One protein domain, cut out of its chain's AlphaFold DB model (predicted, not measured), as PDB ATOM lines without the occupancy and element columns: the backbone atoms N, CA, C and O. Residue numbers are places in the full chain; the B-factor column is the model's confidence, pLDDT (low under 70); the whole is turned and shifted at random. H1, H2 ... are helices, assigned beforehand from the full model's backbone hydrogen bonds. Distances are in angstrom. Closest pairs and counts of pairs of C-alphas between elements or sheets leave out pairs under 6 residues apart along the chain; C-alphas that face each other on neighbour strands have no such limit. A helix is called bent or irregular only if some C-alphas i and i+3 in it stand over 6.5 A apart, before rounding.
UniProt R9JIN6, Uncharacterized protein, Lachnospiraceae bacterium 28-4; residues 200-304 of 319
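What this domain is: This is residues 200 to 304 of the 319 residues of an uncharacterized protein of Lachnospiraceae bacterium 28-4 (UniProt R9JIN6). A long helical hairpin, H1 and H2, makes the long axis, and a small head of H3, H4 and H5 packs on the part of H1 nearer its first residue. H4 crosses H1, while the tip of the hairpin, residues 238 to 244, of which 242 to 244 belong to H2, sticks out free. The printed part has 105 residues with five named helices, H1 to H5 in order along the chain, and no named strand; its class is all helix. It is elongated, spanning 50 by 26 by 22 A, and only just compact, close to loose, with a radius of gyration of the C-alphas of 15.3 A.

How they stand to each other: Begin with H1, residues 213 to 235, the longest helix. H2, residues 242 to 259, touches it at a shallow tilt of 8 degrees, opposite ways; this is a helical hairpin, and its closest C-alphas, those of Tyr 226 and Phe 256, are 6.4 A apart. Look next at H4, residues 279 to 295, whose residues 283 to 288 alone touch H1; the closest C-alphas, those of Arg 224 and Val 284, are 6.5 A apart, and the lines are about perpendicular at 81 degrees. H4 is irregular, with C-alphas 280 and 283 8.3 A apart, and has a kink of 58 degrees near residue 286. H3, residues 266 to 277, touches residues 213 to 216 of H1 alone, at a steep tilt of 43 degrees, the same way; the closest C-alphas, those of Lys 216 and Thr 268, are 6.4 A apart. H3 and H4 form a second helical hairpin at 42 degrees, a steep tilt, opposite ways; their closest C-alphas, those of Ala 276 and Arg 285, are 4.3 A apart. H5, residues 297 to 302, touches H3 about perpendicular at 86 degrees, with the C-alphas of Gln 266 and Glu 299 closest at 5.7 A. H4 and H5 only just touch, only at the corner by their link, with 3 pairs of C-alphas within 8 A, the closest being Leu 292 and Phe 300 at 5.9 A. The helix packing is mostly crossed, with one shallow tilt among five touching pairs. H2 is apart from H3, H4 and H5, and H1 is apart from H5. Every O i to N i+4 pair is within hydrogen-bond range in H1, H2, H3 and H5; in H4, 9 of 13 are.

Where its parts are: Find C-alpha 213 at (1.206, 6.838, -36.913); from there H1 runs 33.1 A to C-alpha 235 at (2.832, -25.411, -29.589). H2 measures 26.0 A from first to last C-alpha, H3 16.6 A and H4 24.0 A. H5 runs 8.5 A, to C-alpha 302 at (-15.722, 2.454, -45.648).

The domain as a whole: The C-alphas farthest apart, those of Glu 206 and Glu 239, are 50.6 A apart. The printed part has no cut and no long link. Residues 200 to 212 hold no named element. The mean pLDDT of the printed part is 88.3, and residues 208 to 209 are under 70.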
ATOM      1  N   ARG A 200      -6.020  -3.344 -54.056       81.69
ATOM      2  CA  ARG A 200      -5.890  -1.877 -54.099       81.69
ATOM      3  C   ARG A 200      -6.867  -1.179 -55.049       81.69
ATOM      4  O   ARG A 200      -7.165  -0.006 -54.864       81.69
ATOM      5  N   ASN A 201      -7.369  -1.883 -56.069       84.50
ATOM      6  CA  ASN A 201      -8.368  -1.337 -56.991       84.50
ATOM      7  C   ASN A 201      -9.721  -1.099 -56.308       84.50
ATOM      8  O   ASN A 201     -10.536  -0.345 -56.831       84.50
ATOM      9  N   PHE A 202      -9.952  -1.738 -55.162       87.25
ATOM     10  CA  PHE A 202     -11.196  -1.658 -54.406       87.25
ATOM     11  C   PHE A 202     -11.097  -0.739 -53.187       87.25
ATOM     12  O   PHE A 202     -12.055  -0.653 -52.431       87.25
ATOM     13  N   TRP A 203      -9.970  -0.056 -52.978       88.31
ATOM     14  CA  TRP A 203      -9.803   0.904 -51.888       88.31
ATOM     15  C   TRP A 203     -10.587   2.192 -52.136       88.31
ATOM     16  O   TRP A 203     -10.583   2.727 -53.248       88.31
ATOM     17  N   ASN A 204     -11.216   2.716 -51.087       87.75
ATOM     18  CA  ASN A 204     -11.849   4.025 -51.116       87.75
ATOM     19  C   ASN A 204     -10.772   5.124 -51.126       87.75
ATOM     20  O   ASN A 204     -10.110   5.377 -50.120       87.75
ATOM     21  N   LYS A 205     -10.588   5.764 -52.285       82.38
ATOM     22  CA  LYS A 205      -9.576   6.813 -52.496       82.38
ATOM     23  C   LYS A 205      -9.975   8.175 -51.922       82.38
ATOM     24  O   LYS A 205      -9.138   9.070 -51.898       82.38
ATOM     25  N   GLU A 206     -11.221   8.336 -51.481       82.50
ATOM     26  CA  GLU A 206     -11.719   9.581 -50.883       82.50
ATOM     27  C   GLU A 206     -11.236   9.761 -49.437       82.50
ATOM     28  O   GLU A 206     -11.264  10.871 -48.912       82.50
ATOM     29  N   ILE A 207     -10.739   8.692 -48.800       81.88
ATOM     30  CA  ILE A 207     -10.114   8.756 -47.474       81.88
ATOM     31  C   ILE A 207      -8.727   9.394 -47.623       81.88
ATOM     32  O   ILE A 207      -7.715   8.713 -47.810       81.88
ATOM     33  N   ILE A 208      -8.696  10.724 -47.570       67.44
ATOM     34  CA  ILE A 208      -7.490  11.543 -47.683       67.44
ATOM     35  C   ILE A 208      -7.237  12.200 -46.328       67.44
ATOM     36  O   ILE A 208      -7.952  13.113 -45.928       67.44
ATOM     37  N   GLY A 209      -6.184  11.775 -45.634       69.75
ATOM     38  CA  GLY A 209      -5.806  12.398 -44.372       69.75
ATOM     39  C   GLY A 209      -4.564  11.789 -43.732       69.75
ATOM     40  O   GLY A 209      -4.032  10.762 -44.166       69.75
ATOM     41  N   LYS A 210      -4.060  12.468 -42.698       77.75
ATOM     42  CA  LYS A 210      -2.861  12.053 -41.966       77.75
ATOM     43  C   LYS A 210      -3.260  11.150 -40.804       77.75
ATOM     44  O   LYS A 210      -3.631  11.631 -39.740       77.75
ATOM     45  N   ALA A 211      -3.124   9.846 -41.014       80.44
ATOM     46  CA  ALA A 211      -3.333   8.847 -39.974       80.44
ATOM     47  C   ALA A 211      -2.438   9.068 -38.746       80.44
ATOM     48  O   ALA A 211      -1.293   9.537 -38.843       80.44
ATOM     49  N   ASN A 212      -2.922   8.625 -37.588       85.00
ATOM     50  CA  ASN A 212      -2.148   8.628 -36.359       85.00
ATOM     51  C   ASN A 212      -1.122   7.483 -36.367       85.00
ATOM     52  O   ASN A 212      -1.395   6.349 -35.965       85.00
ATOM     53  N   ARG A 213       0.099   7.800 -36.810       84.44
ATOM     54  CA  ARG A 213       1.206   6.838 -36.913       84.44
ATOM     55  C   ARG A 213       1.532   6.155 -35.581       84.44
ATOM     56  O   ARG A 213       1.764   4.954 -35.571       84.44
ATOM     57  N   TYR A 214       1.480   6.887 -34.467       86.75
ATOM     58  CA  TYR A 214       1.737   6.320 -33.141       86.75
ATOM     59  C   TYR A 214       0.707   5.244 -32.772       86.75
ATOM     60  O   TYR A 214       1.081   4.156 -32.339       86.75
ATOM     61  N   LYS A 215      -0.589   5.513 -32.997       85.75
ATOM     62  CA  LYS A 215      -1.652   4.522 -32.763       85.75
ATOM     63  C   LYS A 215      -1.480   3.294 -33.661       85.75
ATOM     64  O   LYS A 215      -1.626   2.180 -33.167       85.75
ATOM     65  N   LYS A 216      -1.128   3.487 -34.940       88.06
ATOM     66  CA  LYS A 216      -0.853   2.390 -35.882       88.06
ATOM     67  C   LYS A 216       0.298   1.508 -35.402       88.06
ATOM     68  O   LYS A 216       0.132   0.297 -35.297       88.06
ATOM     69  N   ASP A 217       1.450   2.108 -35.113       89.75
ATOM     70  CA  ASP A 217       2.667   1.366 -34.786       89.75
ATOM     71  C   ASP A 217       2.497   0.608 -33.459       89.75
ATOM     72  O   ASP A 217       2.775  -0.590 -33.398       89.75
ATOM     73  N   LYS A 218       1.896   1.252 -32.445       90.06
ATOM     74  CA  LYS A 218       1.524   0.597 -31.180       90.06
ATOM     75  C   LYS A 218       0.549  -0.563 -31.396       90.06
ATOM     76  O   LYS A 218       0.700  -1.620 -30.791       90.06
ATOM     77  N   PHE A 219      -0.454  -0.389 -32.258       91.50
ATOM     78  CA  PHE A 219      -1.415  -1.449 -32.568       91.50
ATOM     79  C   PHE A 219      -0.735  -2.663 -33.211       91.50
ATOM     80  O   PHE A 219      -0.960  -3.795 -32.788       91.50
ATOM     81  N   VAL A 220       0.123  -2.434 -34.208       91.06
ATOM     82  CA  VAL A 220       0.860  -3.504 -34.897       91.06
ATOM     83  C   VAL A 220       1.779  -4.254 -33.930       91.06
ATOM     84  O   VAL A 220       1.845  -5.482 -33.984       91.06
ATOM     85  N   GLU A 221       2.454  -3.548 -33.022       92.56
ATOM     86  CA  GLU A 221       3.294  -4.163 -31.992       92.56
ATOM     87  C   GLU A 221       2.486  -5.080 -31.060       92.56
ATOM     88  O   GLU A 221       2.862  -6.236 -30.840       92.56
ATOM     89  N   GLU A 222       1.327  -4.624 -30.581       92.31
ATOM     90  CA  GLU A 222       0.447  -5.444 -29.742       92.31
ATOM     91  C   GLU A 222      -0.115  -6.660 -30.495       92.31
ATOM     92  O   GLU A 222      -0.196  -7.751 -29.926       92.31
ATOM     93  N   VAL A 223      -0.427  -6.528 -31.791       92.12
ATOM     94  CA  VAL A 223      -0.831  -7.670 -32.631       92.12
ATOM     95  C   VAL A 223       0.298  -8.695 -32.757       92.12
ATOM     96  O   VAL A 223       0.046  -9.900 -32.670       92.12
ATOM     97  N   ARG A 224       1.549  -8.250 -32.930       93.50
ATOM     98  CA  ARG A 224       2.710  -9.153 -32.983       93.50
ATOM     99  C   ARG A 224       2.889  -9.905 -31.669       93.50
ATOM    100  O   ARG A 224       3.093 -11.120 -31.692       93.50
ATOM    101  N   ASN A 225       2.756  -9.216 -30.536       92.50
ATOM    102  CA  ASN A 225       2.829  -9.833 -29.211       92.50
ATOM    103  C   ASN A 225       1.712 -10.866 -29.008       92.50
ATOM    104  O   ASN A 225       1.987 -12.001 -28.610       92.50
ATOM    105  N   TYR A 226       0.477 -10.512 -29.372       93.06
ATOM    106  CA  TYR A 226      -0.673 -11.412 -29.317       93.06
ATOM    107  C   TYR A 226      -0.456 -12.672 -30.174       93.06
ATOM    108  O   TYR A 226      -0.625 -13.788 -29.676       93.06
ATOM    109  N   ASN A 227      -0.012 -12.520 -31.428       92.81
ATOM    110  CA  ASN A 227       0.236 -13.645 -32.337       92.81
ATOM    111  C   ASN A 227       1.416 -14.516 -31.878       92.81
ATOM    112  O   ASN A 227       1.381 -15.736 -32.052       92.81
ATOM    113  N   LYS A 228       2.457 -13.921 -31.282       92.88
ATOM    114  CA  LYS A 228       3.585 -14.662 -30.699       92.88
ATOM    115  C   LYS A 228       3.122 -15.551 -29.545       92.88
ATOM    116  O   LYS A 228       3.521 -16.713 -29.486       92.88
ATOM    117  N   PHE A 229       2.252 -15.036 -28.675       91.50
ATOM    118  CA  PHE A 229       1.680 -15.817 -27.580       91.50
ATOM    119  C   PHE A 229       0.703 -16.894 -28.077       91.50
ATOM    120  O   PHE A 229       0.772 -18.022 -27.606       91.50
ATOM    121  N   ASP A 230      -0.143 -16.607 -29.076       89.50
ATOM    122  CA  ASP A 230      -1.045 -17.614 -29.672       89.50
ATOM    123  C   ASP A 230      -0.263 -18.759 -30.342       89.50
ATOM    124  O   ASP A 230      -0.610 -19.930 -30.183       89.50
ATOM    125  N   LYS A 231       0.844 -18.445 -31.032       91.50
ATOM    126  CA  LYS A 231       1.770 -19.456 -31.573       91.50
ATOM    127  C   LYS A 231       2.407 -20.296 -30.467       91.50
ATOM    128  O   LYS A 231       2.505 -21.510 -30.617       91.50
ATOM    129  N   TRP A 232       2.834 -19.660 -29.375       92.12
ATOM    130  CA  TRP A 232       3.372 -20.368 -28.215       92.12
ATOM    131  C   TRP A 232       2.316 -21.303 -27.612       92.12
ATOM    132  O   TRP A 232       2.579 -22.492 -27.497       92.12
ATOM    133  N   LEU A 233       1.095 -20.824 -27.354       90.38
ATOM    134  CA  LEU A 233      -0.000 -21.645 -26.824       90.38
ATOM    135  C   LEU A 233      -0.304 -22.867 -27.694       90.38
ATOM    136  O   LEU A 233      -0.426 -23.970 -27.173       90.38
ATOM    137  N   LYS A 234      -0.395 -22.691 -29.017       89.81
ATOM    138  CA  LYS A 234      -0.640 -23.800 -29.956       89.81
ATOM    139  C   LYS A 234       0.454 -24.863 -29.917       89.81
ATOM    140  O   LYS A 234       0.162 -26.040 -30.081       89.81
ATOM    141  N   LYS A 235       1.712 -24.467 -29.693       92.19
ATOM    142  CA  LYS A 235       2.832 -25.411 -29.589       92.19
ATOM    143  C   LYS A 235       2.687 -26.340 -28.380       92.19
ATOM    144  O   LYS A 235       3.053 -27.504 -28.482       92.19
ATOM    145  N   TYR A 236       2.148 -25.831 -27.275       89.94
ATOM    146  CA  TYR A 236       1.991 -26.567 -26.016       89.94
ATOM    147  C   TYR A 236       0.563 -27.093 -25.801       89.94
ATOM    148  O   TYR A 236       0.243 -27.566 -24.719       89.94
ATOM    149  N   GLU A 237      -0.304 -27.055 -26.819       87.81
ATOM    150  CA  GLU A 237      -1.719 -27.439 -26.697       87.81
ATOM    151  C   GLU A 237      -1.905 -28.875 -26.171       87.81
ATOM    152  O   GLU A 237      -2.777 -29.114 -25.339       87.81
ATOM    153  N   ALA A 238      -1.056 -29.817 -26.598       88.06
ATOM    154  CA  ALA A 238      -1.112 -31.218 -26.171       88.06
ATOM    155  C   ALA A 238      -0.642 -31.453 -24.720       88.06
ATOM    156  O   ALA A 238      -0.942 -32.495 -24.142       88.06
ATOM    157  N   GLU A 239       0.088 -30.501 -24.136       89.12
ATOM    158  CA  GLU A 239       0.649 -30.583 -22.780       89.12
ATOM    159  C   GLU A 239      -0.267 -29.927 -21.730       89.12
ATOM    160  O   GLU A 239       0.033 -29.934 -20.537       89.12
ATOM    161  N   MET A 240      -1.393 -29.347 -22.160       87.00
ATOM    162  CA  MET A 240      -2.294 -28.566 -21.316       87.00
ATOM    163  C   MET A 240      -3.713 -29.134 -21.337       87.00
ATOM    164  O   MET A 240      -4.168 -29.720 -22.319       87.00
ATOM    165  N   SER A 241      -4.463 -28.918 -20.253       90.19
ATOM    166  CA  SER A 241      -5.898 -29.206 -20.271       90.19
ATOM    167  C   SER A 241      -6.621 -28.240 -21.220       90.19
ATOM    168  O   SER A 241      -6.231 -27.075 -21.361       90.19
ATOM    169  N   LYS A 242      -7.724 -28.694 -21.829       87.75
ATOM    170  CA  LYS A 242      -8.557 -27.846 -22.700       87.75
ATOM    171  C   LYS A 242      -9.040 -26.585 -21.977       87.75
ATOM    172  O   LYS A 242      -9.035 -25.509 -22.565       87.75
ATOM    173  N   GLU A 243      -9.418 -26.697 -20.705       90.25
ATOM    174  CA  GLU A 243      -9.885 -25.565 -19.894       90.25
ATOM    175  C   GLU A 243      -8.783 -24.522 -19.681       90.25
ATOM    176  O   GLU A 243      -9.014 -23.328 -19.880       90.25
ATOM    177  N   THR A 244      -7.564 -24.965 -19.355       88.00
ATOM    178  CA  THR A 244      -6.397 -24.082 -19.200       88.00
ATOM    179  C   THR A 244      -6.022 -23.414 -20.522       88.00
ATOM    180  O   THR A 244      -5.698 -22.228 -20.557       88.00
ATOM    181  N   PHE A 245      -6.098 -24.150 -21.631       89.75
ATOM    182  CA  PHE A 245      -5.843 -23.601 -22.959       89.75
ATOM    183  C   PHE A 245      -6.843 -22.488 -23.315       89.75
ATOM    184  O   PHE A 245      -6.444 -21.395 -23.723       89.75
ATOM    185  N   PHE A 246      -8.145 -22.730 -23.114       87.50
ATOM    186  CA  PHE A 246      -9.180 -21.725 -23.370       87.50
ATOM    187  C   PHE A 246      -9.060 -20.507 -22.451       87.50
ATOM    188  O   PHE A 246      -9.223 -19.380 -22.926       87.50
ATOM    189  N   SER A 247      -8.746 -20.700 -21.166       89.81
ATOM    190  CA  SER A 247      -8.588 -19.585 -20.228       89.81
ATOM    191  C   SER A 247      -7.415 -18.685 -20.618       89.81
ATOM    192  O   SER A 247      -7.603 -17.477 -20.749       89.81
ATOM    193  N   LEU A 248      -6.247 -19.255 -20.935       89.81
ATOM    194  CA  LEU A 248      -5.073 -18.495 -21.379       89.81
ATOM    195  C   LEU A 248      -5.314 -17.770 -22.703       89.81
ATOM    196  O   LEU A 248      -4.904 -16.619 -22.864       89.81
ATOM    197  N   LYS A 249      -6.014 -18.413 -23.640       88.69
ATOM    198  CA  LYS A 249      -6.383 -17.792 -24.915       88.69
ATOM    199  C   LYS A 249      -7.310 -16.590 -24.712       88.69
ATOM    200  O   LYS A 249      -7.079 -15.531 -25.298       88.69
ATOM    201  N   ASN A 250      -8.313 -16.721 -23.844       88.00
ATOM    202  CA  ASN A 250      -9.221 -15.627 -23.489       88.00
ATOM    203  C   ASN A 250      -8.509 -14.504 -22.724       88.00
ATOM    204  O   ASN A 250      -8.772 -13.326 -22.983       88.00
ATOM    205  N   SER A 251      -7.582 -14.835 -21.824       89.88
ATOM    206  CA  SER A 251      -6.760 -13.848 -21.119       89.88
ATOM    207  C   SER A 251      -5.870 -13.067 -22.084       89.88
ATOM    208  O   SER A 251      -5.844 -11.840 -22.012       89.88
ATOM    209  N   ASN A 252      -5.206 -13.741 -23.029       90.56
ATOM    210  CA  ASN A 252      -4.382 -13.090 -24.050       90.56
ATOM    211  C   ASN A 252      -5.213 -12.144 -24.932       90.56
ATOM    212  O   ASN A 252      -4.819 -11.004 -25.164       90.56
ATOM    213  N   MET A 253      -6.404 -12.578 -25.362       86.56
ATOM    214  CA  MET A 253      -7.333 -11.722 -26.109       86.56
ATOM    215  C   MET A 253      -7.766 -10.503 -25.284       86.56
ATOM    216  O   MET A 253      -7.726  -9.381 -25.776       86.56
ATOM    217  N   THR A 254      -8.147 -10.701 -24.021       87.62
ATOM    218  CA  THR A 254      -8.561  -9.606 -23.129       87.62
ATOM    219  C   THR A 254      -7.435  -8.590 -22.926       87.62
ATOM    220  O   THR A 254      -7.675  -7.387 -22.997       87.62
ATOM    221  N   GLN A 255      -6.195  -9.053 -22.730       88.88
ATOM    222  CA  GLN A 255      -5.026  -8.179 -22.600       88.88
ATOM    223  C   GLN A 255      -4.742  -7.408 -23.888       88.88
ATOM    224  O   GLN A 255      -4.502  -6.202 -23.833       88.88
ATOM    225  N   PHE A 256      -4.807  -8.078 -25.039       89.25
ATOM    226  CA  PHE A 256      -4.672  -7.433 -26.342       89.25
ATOM    227  C   PHE A 256      -5.714  -6.318 -26.512       89.25
ATOM    228  O   PHE A 256      -5.346  -5.169 -26.752       89.25
ATOM    229  N   LEU A 257      -6.996  -6.618 -26.275       85.56
ATOM    230  CA  LEU A 257      -8.094  -5.649 -26.371       85.56
ATOM    231  C   LEU A 257      -7.987  -4.486 -25.371       85.56
ATOM    232  O   LEU A 257      -8.494  -3.402 -25.648       85.56
ATOM    233  N   ALA A 258      -7.348  -4.695 -24.217       85.56
ATOM    234  CA  ALA A 258      -7.117  -3.644 -23.227       85.56
ATOM    235  C   ALA A 258      -5.982  -2.682 -23.627       85.56
ATOM    236  O   ALA A 258      -6.001  -1.516 -23.235       85.56
ATOM    237  N   LYS A 259      -4.988  -3.162 -24.384       85.12
ATOM    238  CA  LYS A 259      -3.801  -2.380 -24.769       85.12
ATOM    239  C   LYS A 259      -3.963  -1.628 -26.085       85.12
ATOM    240  O   LYS A 259      -3.336  -0.579 -26.274       85.12
ATOM    241  N   VAL A 260      -4.780  -2.156 -26.992       83.19
ATOM    242  CA  VAL A 260      -5.107  -1.487 -28.252       83.19
ATOM    243  C   VAL A 260      -6.084  -0.338 -28.026       83.19
ATOM    244  O   VAL A 260      -6.972  -0.396 -27.178       83.19
ATOM    245  N   SER A 261      -5.909   0.742 -28.789       74.06
ATOM    246  CA  SER A 261      -6.830   1.875 -28.731       74.06
ATOM    247  C   SER A 261      -8.180   1.467 -29.315       74.06
ATOM    248  O   SER A 261      -8.235   0.962 -30.432       74.06
ATOM    249  N   LYS A 262      -9.259   1.705 -28.561       72.12
ATOM    250  CA  LYS A 262     -10.642   1.502 -29.022       72.12
ATOM    251  C   LYS A 262     -11.152   2.632 -29.914       72.12
ATOM    252  O   LYS A 262     -12.196   2.487 -30.527       72.12
ATOM    253  N   GLU A 263     -10.438   3.752 -29.967       80.94
ATOM    254  CA  GLU A 263     -10.798   4.919 -30.771       80.94
ATOM    255  C   GLU A 263      -9.751   5.099 -31.870       80.94
ATOM    256  O   GLU A 263      -8.682   5.691 -31.662       80.94
ATOM    257  N   LEU A 264     -10.053   4.547 -33.041       86.50
ATOM    258  CA  LEU A 264      -9.256   4.687 -34.253       86.50
ATOM    259  C   LEU A 264     -10.030   5.564 -35.236       86.50
ATOM    260  O   LEU A 264     -11.205   5.316 -35.487       86.50
ATOM    261  N   ASP A 265      -9.371   6.590 -35.772       89.00
ATOM    262  CA  ASP A 265      -9.932   7.400 -36.855       89.00
ATOM    263  C   ASP A 265      -9.923   6.630 -38.191       89.00
ATOM    264  O   ASP A 265      -9.220   5.623 -38.359       89.00
ATOM    265  N   GLN A 266     -10.726   7.102 -39.147       91.69
ATOM    266  CA  GLN A 266     -10.925   6.464 -40.450       91.69
ATOM    267  C   GLN A 266      -9.608   6.310 -41.231       91.69
ATOM    268  O   GLN A 266      -9.381   5.288 -41.888       91.69
ATOM    269  N   GLU A 267      -8.724   7.303 -41.147       90.62
ATOM    270  CA  GLU A 267      -7.415   7.332 -41.796       90.62
ATOM    271  C   GLU A 267      -6.470   6.275 -41.213       90.62
ATOM    272  O   GLU A 267      -5.758   5.588 -41.951       90.62
ATOM    273  N   THR A 268      -6.465   6.113 -39.889       90.25
ATOM    274  CA  THR A 268      -5.663   5.105 -39.186       90.25
ATOM    275  C   THR A 268      -6.146   3.701 -39.519       90.25
ATOM    276  O   THR A 268      -5.323   2.817 -39.761       90.25
ATOM    277  N   ILE A 269      -7.461   3.499 -39.611       91.12
ATOM    278  CA  ILE A 269      -8.052   2.223 -40.034       91.12
ATOM    279  C   ILE A 269      -7.645   1.895 -41.473       91.12
ATOM    280  O   ILE A 269      -7.175   0.788 -41.733       91.12
ATOM    281  N   MET A 270      -7.709   2.865 -42.389       91.75
ATOM    282  CA  MET A 270      -7.260   2.683 -43.772       91.75
ATOM    283  C   MET A 270      -5.777   2.299 -43.856       91.75
ATOM    284  O   MET A 270      -5.405   1.374 -44.577       91.75
ATOM    285  N   GLN A 271      -4.916   2.949 -43.071       90.69
ATOM    286  CA  GLN A 271      -3.496   2.597 -43.002       90.69
ATOM    287  C   GLN A 271      -3.251   1.188 -42.449       90.69
ATOM    288  O   GLN A 271      -2.330   0.512 -42.909       90.69
ATOM    289  N   LEU A 272      -4.057   0.729 -41.490       92.19
ATOM    290  CA  LEU A 272      -3.993  -0.644 -40.985       92.19
ATOM    291  C   LEU A 272      -4.453  -1.662 -42.036       92.19
ATOM    292  O   LEU A 272      -3.841  -2.723 -42.139       92.19
ATOM    293  N   VAL A 273      -5.472  -1.339 -42.842       91.81
ATOM    294  CA  VAL A 273      -5.900  -2.171 -43.979       91.81
ATOM    295  C   VAL A 273      -4.777  -2.288 -45.002       91.81
ATOM    296  O   VAL A 273      -4.383  -3.405 -45.322       91.81
ATOM    297  N   ILE A 274      -4.213  -1.159 -45.450       90.12
ATOM    298  CA  ILE A 274      -3.090  -1.134 -46.402       90.12
ATOM    299  C   ILE A 274      -1.937  -1.989 -45.869       90.12
ATOM    300  O   ILE A 274      -1.488  -2.900 -46.560       90.12
ATOM    301  N   TYR A 275      -1.536  -1.758 -44.616       91.12
ATOM    302  CA  TYR A 275      -0.462  -2.495 -43.955       91.12
ATOM    303  C   TYR A 275      -0.733  -4.006 -43.890       91.12
ATOM    304  O   TYR A 275       0.127  -4.800 -44.241       91.12
ATOM    305  N   ALA A 276      -1.934  -4.428 -43.485       91.31
ATOM    306  CA  ALA A 276      -2.284  -5.847 -43.396       91.31
ATOM    307  C   ALA A 276      -2.322  -6.543 -44.769       91.31
ATOM    308  O   ALA A 276      -2.074  -7.747 -44.864       91.31
ATOM    309  N   THR A 277      -2.674  -5.804 -45.822       88.00
ATOM    310  CA  THR A 277      -2.793  -6.330 -47.190       88.00
ATOM    311  C   THR A 277      -1.490  -6.320 -47.981       88.00
ATOM    312  O   THR A 277      -1.475  -6.852 -49.087       88.00
ATOM    313  N   ASP A 278      -0.416  -5.763 -47.418       87.44
ATOM    314  CA  ASP A 278       0.934  -5.898 -47.956       87.44
ATOM    315  C   ASP A 278       1.421  -7.355 -47.830       87.44
ATOM    316  O   ASP A 278       1.047  -8.085 -46.896       87.44
ATOM    317  N   ASP A 279       2.225  -7.805 -48.789       81.31
ATOM    318  CA  ASP A 279       2.753  -9.170 -48.838       81.31
ATOM    319  C   ASP A 279       3.773  -9.423 -47.718       81.31
ATOM    320  O   ASP A 279       3.820 -10.527 -47.166       81.31
ATOM    321  N   ASP A 280       4.465  -8.374 -47.267       87.44
ATOM    322  CA  ASP A 280       5.485  -8.443 -46.214       87.44
ATOM    323  C   ASP A 280       4.909  -8.629 -44.794       87.44
ATOM    324  O   ASP A 280       5.654  -8.796 -43.824       87.44
ATOM    325  N   HIS A 281       3.581  -8.577 -44.625       87.56
ATOM    326  CA  HIS A 281       2.911  -8.517 -43.311       87.56
ATOM    327  C   HIS A 281       1.855  -9.615 -43.111       87.56
ATOM    328  O   HIS A 281       0.883  -9.475 -42.357       87.56
ATOM    329  N   SER A 282       2.046 -10.751 -43.787       86.44
ATOM    330  CA  SER A 282       1.160 -11.920 -43.704       86.44
ATOM    331  C   SER A 282       1.014 -12.496 -42.285       86.44
ATOM    332  O   SER A 282      -0.031 -13.066 -41.958       86.44
ATOM    333  N   ASP A 283       2.010 -12.305 -41.418       85.50
ATOM    334  CA  ASP A 283       2.050 -12.799 -40.039       85.50
ATOM    335  C   ASP A 283       1.062 -12.094 -39.097       85.50
ATOM    336  O   ASP A 283       0.641 -12.689 -38.102       85.50
ATOM    337  N   VAL A 284       0.669 -10.856 -39.409       91.44
ATOM    338  CA  VAL A 284      -0.284 -10.046 -38.627       91.44
ATOM    339  C   VAL A 284      -1.617  -9.806 -39.343       91.44
ATOM    340  O   VAL A 284      -2.614  -9.493 -38.687       91.44
ATOM    341  N   ARG A 285      -1.666 -10.015 -40.666       92.75
ATOM    342  CA  ARG A 285      -2.810  -9.747 -41.558       92.75
ATOM    343  C   ARG A 285      -4.163 -10.178 -40.994       92.75
ATOM    344  O   ARG A 285      -5.071  -9.361 -40.859       92.75
ATOM    345  N   ALA A 286      -4.307 -11.462 -40.673       91.44
ATOM    346  CA  ALA A 286      -5.590 -12.018 -40.248       91.44
ATOM    347  C   ALA A 286      -6.086 -11.394 -38.935       91.44
ATOM    348  O   ALA A 286      -7.281 -11.161 -38.774       91.44
ATOM    349  N   THR A 287      -5.179 -11.103 -38.001       92.12
ATOM    350  CA  THR A 287      -5.528 -10.523 -36.700       92.12
ATOM    351  C   THR A 287      -5.985  -9.075 -36.853       92.12
ATOM    352  O   THR A 287      -7.030  -8.718 -36.311       92.12
ATOM    353  N   ILE A 288      -5.267  -8.274 -37.653       92.88
ATOM    354  CA  ILE A 288      -5.632  -6.877 -37.938       92.88
ATOM    355  C   ILE A 288      -7.016  -6.817 -38.597       92.88
ATOM    356  O   ILE A 288      -7.910  -6.146 -38.087       92.88
ATOM    357  N   LEU A 289      -7.228  -7.561 -39.689       93.12
ATOM    358  CA  LEU A 289      -8.486  -7.508 -40.442       93.12
ATOM    359  C   LEU A 289      -9.686  -7.988 -39.612       93.12
ATOM    360  O   LEU A 289     -10.746  -7.369 -39.648       93.12
ATOM    361  N   ASN A 290      -9.521  -9.050 -38.815       91.38
ATOM    362  CA  ASN A 290     -10.590  -9.535 -37.939       91.38
ATOM    363  C   ASN A 290     -10.914  -8.556 -36.805       91.38
ATOM    364  O   ASN A 290     -12.082  -8.427 -36.438       91.38
ATOM    365  N   PHE A 291      -9.906  -7.887 -36.238       91.62
ATOM    366  CA  PHE A 291     -10.119  -6.859 -35.221       91.62
ATOM    367  C   PHE A 291     -10.924  -5.691 -35.798       91.62
ATOM    368  O   PHE A 291     -11.963  -5.335 -35.242       91.62
ATOM    369  N   LEU A 292     -10.485  -5.156 -36.943       92.50
ATOM    370  CA  LEU A 292     -11.154  -4.041 -37.611       92.50
ATOM    371  C   LEU A 292     -12.594  -4.404 -37.987       92.50
ATOM    372  O   LEU A 292     -13.512  -3.661 -37.664       92.50
ATOM    373  N   PHE A 293     -12.821  -5.587 -38.560       91.44
ATOM    374  CA  PHE A 293     -14.167  -6.028 -38.929       91.44
ATOM    375  C   PHE A 293     -15.116  -6.177 -37.728       91.44
ATOM    376  O   PHE A 293     -16.313  -5.928 -37.856       91.44
ATOM    377  N   LYS A 294     -14.605  -6.602 -36.564       88.44
ATOM    378  CA  LYS A 294     -15.434  -6.839 -35.372       88.44
ATOM    379  C   LYS A 294     -15.707  -5.582 -34.554       88.44
ATOM    380  O   LYS A 294     -16.788  -5.486 -33.983       88.44
ATOM    381  N   LEU A 295     -14.737  -4.674 -34.448       89.06
ATOM    382  CA  LEU A 295     -14.801  -3.530 -33.528       89.06
ATOM    383  C   LEU A 295     -14.936  -2.174 -34.226       89.06
ATOM    384  O   LEU A 295     -15.404  -1.234 -33.598       89.06
ATOM    385  N   HIS A 296     -14.583  -2.091 -35.508       90.12
ATOM    386  CA  HIS A 296     -14.640  -0.876 -36.329       90.12
ATOM    387  C   HIS A 296     -15.294  -1.175 -37.678       90.12
ATOM    388  O   HIS A 296     -14.737  -0.902 -38.742       90.12
ATOM    389  N   ARG A 297     -16.434  -1.875 -37.641       90.38
ATOM    390  CA  ARG A 297     -17.037  -2.464 -38.841       90.38
ATOM    391  C   ARG A 297     -17.350  -1.407 -39.893       90.38
ATOM    392  O   ARG A 297     -17.048  -1.629 -41.062       90.38
ATOM    393  N   ASP A 298     -17.951  -0.295 -39.496       90.56
ATOM    394  CA  ASP A 298     -18.425   0.718 -40.436       90.56
ATOM    395  C   ASP A 298     -17.252   1.444 -41.096       90.56
ATOM    396  O   ASP A 298     -17.204   1.555 -42.323       90.56
ATOM    397  N   GLU A 299     -16.247   1.831 -40.313       92.25
ATOM    398  CA  GLU A 299     -15.031   2.470 -40.809       92.25
ATOM    399  C   GLU A 299     -14.192   1.511 -41.661       92.25
ATOM    400  O   GLU A 299     -13.659   1.900 -42.702       92.25
ATOM    401  N   PHE A 300     -14.100   0.238 -41.267       92.69
ATOM    402  CA  PHE A 300     -13.425  -0.798 -42.049       92.69
ATOM    403  C   PHE A 300     -14.107  -1.015 -43.400       92.69
ATOM    404  O   PHE A 300     -13.435  -1.084 -44.428       92.69
ATOM    405  N   MET A 301     -15.438  -1.104 -43.426       91.56
ATOM    406  CA  MET A 301     -16.178  -1.249 -44.679       91.56
ATOM    407  C   MET A 301     -16.067   0.010 -45.547       91.56
ATOM    408  O   MET A 301     -16.026  -0.108 -46.770       91.56
ATOM    409  N   ASN A 302     -15.950   1.196 -44.941       91.56
ATOM    410  CA  ASN A 302     -15.722   2.454 -45.648       91.56
ATOM    411  C   ASN A 302     -14.335   2.539 -46.319       91.56
ATOM    412  O   ASN A 302     -14.160   3.323 -47.250       91.56
ATOM    413  N   CYS A 303     -13.362   1.704 -45.924       90.31
ATOM    414  CA  CYS A 303     -12.076   1.578 -46.623       90.31
ATOM    415  C   CYS A 303     -12.198   0.981 -48.032       90.31
ATOM    416  O   CYS A 303     -11.235   1.042 -48.799       90.31
ATOM    417  N   PHE A 304     -13.354   0.413 -48.384       91.00
ATOM    418  CA  PHE A 304     -13.600  -0.200 -49.683       91.00
ATOM    419  C   PHE A 304     -14.697   0.542 -50.449       91.00
ATOM    420  O   PHE A 304     -15.645   1.066 -49.870       91.00
TER     421      PHE A 304